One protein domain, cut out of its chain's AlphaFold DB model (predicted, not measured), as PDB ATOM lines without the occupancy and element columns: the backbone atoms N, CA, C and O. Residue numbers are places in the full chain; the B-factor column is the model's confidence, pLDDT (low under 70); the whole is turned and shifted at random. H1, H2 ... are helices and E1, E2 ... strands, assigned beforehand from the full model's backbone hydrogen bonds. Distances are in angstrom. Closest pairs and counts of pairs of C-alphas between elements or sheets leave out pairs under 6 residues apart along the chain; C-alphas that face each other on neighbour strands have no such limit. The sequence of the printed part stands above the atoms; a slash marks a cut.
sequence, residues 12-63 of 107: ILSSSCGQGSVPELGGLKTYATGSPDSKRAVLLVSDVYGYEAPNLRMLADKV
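This is residues 12 to 63 of the 107 residues of an uncharacterized protein of Nelumbo nucifera (UniProt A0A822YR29). This is a loop-rich domain with little regular structure, in which one short helix, H1, has its last residues near the end of strand E1 and near strand E2, and the two strands form no sheet together. Residues 24 to 25 fold back beside the beginning of E1 in a short antiparallel pairing. The printed part has 52 residues, with named elements in the order E1, E2, H1; the class is mixed, and these elements hold only 19 residues. The whole is compact, radius of gyration of the C-alphas 10.9 A, and rounded, spanning 32 by 25 by 18 A.

Residues 12 to 27 have no named element. E1, residues 28 to 33, begins at C-alpha 28 (7.100, 22.084, 6.828) and is 15.5 A long. E2 is residues 41 to 43. H1, residues 54 to 63, is 14.3 A long and ends at C-alpha 63 (27.563, 17.538, 4.854).

E1 and E2 are apart, and each pairs with no named strand. The closest C-alphas of E1 and H1, Thr 33 and Asp 61, are 6.2 A apart. Those of E2 and H1, Val 42 and Val 63, are 8.0 A apart. In H1 every O i to N i+4 pair is within hydrogen-bond range.

The C-alphas farthest apart, of Ile 12 and Lys 39, are 32.8 A apart. The printed part has no cut, and both links are short. Model confidence is under 70 at residues 12 to 20 and 48 to 53.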
ATOM      1  N   ILE A  12      18.054  20.455 -12.797       51.91
ATOM      2  CA  ILE A  12      17.226  19.342 -13.281       51.91
ATOM      3  C   ILE A  12      16.594  18.652 -12.067       51.91
ATOM      4  O   ILE A  12      17.275  17.963 -11.311       51.91
ATOM      5  N   LEU A  13      15.299  18.862 -11.852       46.25
ATOM      6  CA  LEU A  13      14.570  18.309 -10.712       46.25
ATOM      7  C   LEU A  13      14.426  16.787 -10.874       46.25
ATOM      8  O   LEU A  13      13.697  16.311 -11.742       46.25
ATOM      9  N   SER A  14      15.117  16.008 -10.043       47.78
ATOM     10  CA  SER A  14      14.927  14.557  -9.957       47.78
ATOM     11  C   SER A  14      14.498  14.183  -8.542       47.78
ATOM     12  O   SER A  14      15.269  14.340  -7.592       47.78
ATOM     13  N   SER A  15      13.288  13.641  -8.407       48.62
ATOM     14  CA  SER A  15      12.720  13.166  -7.136       48.62
ATOM     15  C   SER A  15      13.507  12.010  -6.499       48.62
ATOM     16  O   SER A  15      13.313  11.724  -5.321       48.62
ATOM     17  N   SER A  16      14.419  11.383  -7.250       48.75
ATOM     18  CA  SER A  16      15.260  10.253  -6.840       48.75
ATOM     19  C   SER A  16      16.670  10.633  -6.365       48.75
ATOM     20  O   SER A  16      17.484   9.742  -6.134       48.75
ATOM     21  N   CYS A  17      17.007  11.923  -6.273       49.38
ATOM     22  CA  CYS A  17      18.332  12.353  -5.821       49.38
ATOM     23  C   CYS A  17      18.304  12.672  -4.323       49.38
ATOM     24  O   CYS A  17      17.618  13.605  -3.892       49.38
ATOM     25  N   GLY A  18      19.062  11.899  -3.548       54.88
ATOM     26  CA  GLY A  18      19.229  12.080  -2.111       54.88
ATOM     27  C   GLY A  18      19.131  10.764  -1.343       54.88
ATOM     28  O   GLY A  18      18.251   9.955  -1.626       54.88
ATOM     29  N   GLN A  19      20.024  10.535  -0.378       64.62
ATOM     30  CA  GLN A  19      19.934   9.378   0.533       64.62
ATOM     31  C   GLN A  19      18.993   9.631   1.728       64.62
ATOM     32  O   GLN A  19      18.697   8.712   2.491       64.62
ATOM     33  N   GLY A  20      18.569  10.884   1.903       68.19
ATOM     34  CA  GLY A  20      17.735  11.349   3.003       68.19
ATOM     35  C   GLY A  20      16.238  11.098   2.824       68.19
ATOM     36  O   GLY A  20      15.746  10.742   1.755       68.19
ATOM     37  N   SER A  21      15.504  11.342   3.904       80.12
ATOM     38  CA  SER A  21      14.046  11.229   3.986       80.12
ATOM     39  C   SER A  21      13.409  12.617   3.939       80.12
ATOM     40  O   SER A  21      14.072  13.606   4.232       80.12
ATOM     41  N   VAL A  22      12.114  12.715   3.626       81.50
ATOM     42  CA  VAL A  22      11.369  13.989   3.687       81.50
ATOM     43  C   VAL A  22      10.313  13.935   4.800       81.50
ATOM     44  O   VAL A  22       9.133  13.744   4.501       81.50
ATOM     45  N   PRO A  23      10.696  14.013   6.093       83.81
ATOM     46  CA  PRO A  23       9.731  14.167   7.177       83.81
ATOM     47  C   PRO A  23       9.026  15.526   7.136       83.81
ATOM     48  O   PRO A  23       9.532  16.515   6.601       83.81
ATOM     49  N   GLU A  24       7.865  15.588   7.776       83.44
ATOM     50  CA  GLU A  24       7.217  16.849   8.111       83.44
ATOM     51  C   GLU A  24       7.702  17.297   9.493       83.44
ATOM     52  O   GLU A  24       7.507  16.602  10.490       83.44
ATOM     53  N   LEU A  25       8.379  18.444   9.548       77.44
ATOM     54  CA  LEU A  25       8.908  19.024  10.780       77.44
ATOM     55  C   LEU A  25       8.298  20.411  10.960       77.44
ATOM     56  O   LEU A  25       8.473  21.287  10.119       77.44
ATOM     57  N   GLY A  26       7.548  20.607  12.048       80.81
ATOM     58  CA  GLY A  26       6.906  21.893  12.344       80.81
ATOM     59  C   GLY A  26       5.904  22.359  11.279       80.81
ATOM     60  O   GLY A  26       5.766  23.559  11.068       80.81
ATOM     61  N   GLY A  27       5.245  21.427  10.580       81.00
ATOM     62  CA  GLY A  27       4.319  21.728   9.479       81.00
ATOM     63  C   GLY A  27       5.000  22.041   8.141       81.00
ATOM     64  O   GLY A  27       4.324  22.417   7.187       81.00
ATOM     65  N   LEU A  28       6.329  21.900   8.056       80.50
ATOM     66  CA  LEU A  28       7.100  22.084   6.828       80.50
ATOM     67  C   LEU A  28       7.656  20.747   6.343       80.50
ATOM     68  O   LEU A  28       8.311  20.013   7.094       80.50
ATOM     69  N   LYS A  29       7.461  20.452   5.054       84.31
ATOM     70  CA  LYS A  29       8.170  19.350   4.394       84.31
ATOM     71  C   LYS A  29       9.660  19.635   4.464       84.31
ATOM     72  O   LYS A  29      10.106  20.686   4.027       84.31
ATOM     73  N   THR A  30      10.428  18.726   5.041       86.56
ATOM     74  CA  THR A  30      11.841  18.963   5.320       86.56
ATOM     75  C   THR A  30      12.647  17.795   4.813       86.56
ATOM     76  O   THR A  30      12.432  16.678   5.257       86.56
ATOM     77  N   TYR A  31      13.591  18.028   3.905       86.31
ATOM     78  CA  TYR A  31      14.553  16.991   3.545       86.31
ATOM     79  C   TYR A  31      15.572  16.841   4.677       86.31
ATOM     80  O   TYR A  31      16.223  17.809   5.059       86.31
ATOM     81  N   ALA A  32      15.693  15.641   5.232       88.12
ATOM     82  CA  ALA A  32      16.574  15.322   6.345       88.12
ATOM     83  C   ALA A  32      17.528  14.188   5.959       88.12
ATOM     84  O   ALA A  32      17.104  13.159   5.433       88.12
ATOM     85  N   THR A  33      18.818  14.363   6.232       90.19
ATOM     86  CA  THR A  33      19.876  13.401   5.894       90.19
ATOM     87  C   THR A  33      20.944  13.365   6.993       90.19
ATOM     88  O   THR A  33      21.117  14.324   7.746       90.19
ATOM     89  N   GLY A  34      21.647  12.239   7.116       87.44
ATOM     90  CA  GLY A  34      22.582  11.973   8.216       87.44
ATOM     91  C   GLY A  34      21.943  11.297   9.433       87.44
ATOM     92  O   GLY A  34      20.750  11.000   9.458       87.44
ATOM     93  N   SER A  35      22.761  11.005  10.448       86.44
ATOM     94  CA  SER A  35      22.308  10.298  11.654       86.44
ATOM     95  C   SER A  35      21.539  11.237  12.596       86.44
ATOM     96  O   SER A  35      22.083  12.290  12.945       86.44
ATOM     97  N   PRO A  36      20.332  10.860  13.069       82.75
ATOM     98  CA  PRO A  36      19.575  11.645  14.049       82.75
ATOM     99  C   PRO A  36      20.264  11.715  15.422       82.75
ATOM    100  O   PRO A  36      19.974  12.616  16.203       82.75
ATOM    101  N   ASP A  37      21.210  10.813  15.701       85.50
ATOM    102  CA  ASP A  37      21.992  10.788  16.943       85.50
ATOM    103  C   ASP A  37      23.220  11.717  16.892       85.50
ATOM    104  O   ASP A  37      24.005  11.788  17.848       85.50
ATOM    105  N   SER A  38      23.438  12.428  15.777       85.44
ATOM    106  CA  SER A  38      24.558  13.360  15.672       85.44
ATOM    107  C   SER A  38      24.385  14.544  16.626       85.44
ATOM    108  O   SER A  38      23.360  15.218  16.661       85.44
ATOM    109  N   LYS A  39      25.455  14.865  17.362       88.31
ATOM    110  CA  LYS A  39      25.514  16.026  18.271       88.31
ATOM    111  C   LYS A  39      25.642  17.363  17.539       88.31
ATOM    112  O   LYS A  39      25.678  18.408  18.186       88.31
ATOM    113  N   ARG A  40      25.808  17.346  16.214       88.94
ATOM    114  CA  ARG A  40      25.990  18.542  15.388       88.94
ATOM    115  C   ARG A  40      24.983  18.518  14.251       88.94
ATOM    116  O   ARG A  40      24.955  17.562  13.481       88.94
ATOM    117  N   ALA A  41      24.212  19.594  14.132       89.44
ATOM    118  CA  ALA A  41      23.213  19.743  13.087       89.44
ATOM    119  C   ALA A  41      23.514  20.939  12.179       89.44
ATOM    120  O   ALA A  41      24.074  21.940  12.628       89.44
ATOM    121  N   VAL A  42      23.131  20.831  10.907       90.19
ATOM    122  CA  VAL A  42      23.222  21.899   9.907       90.19
ATOM    123  C   VAL A  42      21.842  22.121   9.302       90.19
ATOM    124  O   VAL A  42      21.211  21.190   8.806       90.19
ATOM    125  N   LEU A  43      21.385  23.368   9.329       89.44
ATOM    126  CA  LEU A  43      20.167  23.805   8.662       89.44
ATOM    127  C   LEU A  43      20.550  24.442   7.326       89.44
ATOM    128  O   LEU A  43      21.226  25.472   7.314       89.44
ATOM    129  N   LEU A  44      20.135  23.842   6.213       86.50
ATOM    130  CA  LEU A  44      20.282  24.450   4.892       86.50
ATOM    131  C   LEU A  44      18.953  25.076   4.479       86.50
ATOM    132  O   LEU A  44      17.903  24.449   4.571       86.50
ATOM    133  N   VAL A  45      19.009  26.314   4.004       82.88
ATOM    134  CA  VAL A  45      17.841  27.053   3.520       82.88
ATOM    135  C   VAL A  45      17.912  27.091   1.999       82.88
ATOM    136  O   VAL A  45      18.921  27.530   1.444       82.88
ATOM    137  N   SER A  46      16.876  26.592   1.322       75.81
ATOM    138  CA  SER A  46      16.791  26.666  -0.137       75.81
ATOM    139  C   SER A  46      16.541  28.101  -0.602       75.81
ATOM    140  O   SER A  46      15.779  28.827   0.032       75.81
ATOM    141  N   ASP A  47      17.129  28.479  -1.735       71.81
ATOM    142  CA  ASP A  47      16.804  29.733  -2.427       71.81
ATOM    143  C   ASP A  47      15.399  29.661  -3.073       71.81
ATOM    144  O   ASP A  47      14.694  28.658  -2.947       71.81
ATOM    145  N   VAL A  48      14.995  30.703  -3.801       68.25
ATOM    146  CA  VAL A  48      13.691  30.863  -4.468       68.25
ATOM    147  C   VAL A  48      13.275  29.684  -5.352       68.25
ATOM    148  O   VAL A  48      12.086  29.514  -5.594       68.25
ATOM    149  N   TYR A  49      14.215  28.850  -5.801       66.75
ATOM    150  CA  TYR A  49      13.960  27.632  -6.581       66.75
ATOM    151  C   TYR A  49      13.523  26.412  -5.748       66.75
ATOM    152  O   TYR A  49      13.156  25.388  -6.317       66.75
ATOM    153  N   GLY A  50      13.543  26.500  -4.416       68.56
ATOM    154  CA  GLY A  50      13.095  25.441  -3.508       68.56
ATOM    155  C   GLY A  50      14.095  24.299  -3.279       68.56
ATOM    156  O   GLY A  50      15.183  24.237  -3.856       68.56
ATOM    157  N   TYR A  51      13.725  23.383  -2.379       67.12
ATOM    158  CA  TYR A  51      14.584  22.284  -1.907       67.12
ATOM    159  C   TYR A  51      14.664  21.077  -2.862       67.12
ATOM    160  O   TYR A  51      15.425  20.133  -2.631       67.12
ATOM    161  N   GLU A  52      13.871  21.081  -3.933       63.28
ATOM    162  CA  GLU A  52      13.905  20.051  -4.978       63.28
ATOM    163  C   GLU A  52      15.111  20.196  -5.914       63.28
ATOM    164  O   GLU A  52      15.396  19.292  -6.701       63.28
ATOM    165  N   ALA A  53      15.869  21.292  -5.799       68.38
ATOM    166  CA  ALA A  53      17.112  21.464  -6.528       68.38
ATOM    167  C   ALA A  53      18.119  20.345  -6.154       68.38
ATOM    168  O   ALA A  53      18.561  20.280  -5.000       68.38
ATOM    169  N   PRO A  54      18.557  19.492  -7.105       70.88
ATOM    170  CA  PRO A  54      19.468  18.370  -6.845       70.88
ATOM    171  C   PRO A  54      20.786  18.798  -6.188       70.88
ATOM    172  O   PRO A  54      21.319  18.083  -5.342       70.88
ATOM    173  N   ASN A  55      21.288  19.992  -6.517       74.38
ATOM    174  CA  ASN A  55      22.522  20.528  -5.941       74.38
ATOM    175  C   ASN A  55      22.418  20.718  -4.421       74.38
ATOM    176  O   ASN A  55      23.382  20.447  -3.705       74.38
ATOM    177  N   LEU A  56      21.255  21.155  -3.926       77.44
ATOM    178  CA  LEU A  56      21.038  21.398  -2.501       77.44
ATOM    179  C   LEU A  56      20.982  20.079  -1.724       77.44
ATOM    180  O   LEU A  56      21.619  19.953  -0.681       77.44
ATOM    181  N   ARG A  57      20.291  19.069  -2.268       78.25
ATOM    182  CA  ARG A  57      20.238  17.726  -1.670       78.25
ATOM    183  C   ARG A  57      21.603  17.040  -1.688       78.25
ATOM    184  O   ARG A  57      22.007  16.471  -0.681       78.25
ATOM    185  N   MET A  58      22.368  17.176  -2.774       82.25
ATOM    186  CA  MET A  58      23.730  16.636  -2.846       82.25
ATOM    187  C   MET A  58      24.684  17.329  -1.861       82.25
ATOM    188  O   MET A  58      25.557  16.681  -1.284       82.25
ATOM    189  N   LEU A  59      24.533  18.641  -1.650       84.44
ATOM    190  CA  LEU A  59      25.283  19.354  -0.618       84.44
ATOM    191  C   LEU A  59      24.912  18.840   0.776       84.44
ATOM    192  O   LEU A  59      25.806  18.552   1.567       84.44
ATOM    193  N   ALA A  60      23.615  18.680   1.050       85.38
ATOM    194  CA  ALA A  60      23.133  18.142   2.314       85.38
ATOM    195  C   ALA A  60      23.714  16.750   2.595       85.38
ATOM    196  O   ALA A  60      24.228  16.514   3.684       85.38
ATOM    197  N   ASP A  61      23.734  15.870   1.594       85.38
ATOM    198  CA  ASP A  61      24.289  14.522   1.731       85.38
ATOM    199  C   ASP A  61      25.806  14.532   1.971       85.38
ATOM    200  O   ASP A  61      26.305  13.777   2.802       85.38
ATOM    201  N   LYS A  62      26.559  15.424   1.314       88.00
ATOM    202  CA  LYS A  62      28.002  15.589   1.580       88.00
ATOM    203  C   LYS A  62      28.275  16.083   2.999       88.00
ATOM    204  O   LYS A  62      29.218  15.626   3.640       88.00
ATOM    205  N   VAL A  63      27.460  17.014   3.486       87.50
ATOM    206  CA  VAL A  63      27.563  17.538   4.854       87.50
ATOM    207  C   VAL A  63      27.176  16.450   5.861       87.50
ATOM    208  O   VAL A  63      27.860  16.278   6.869       87.50
TER     209      VAL A  63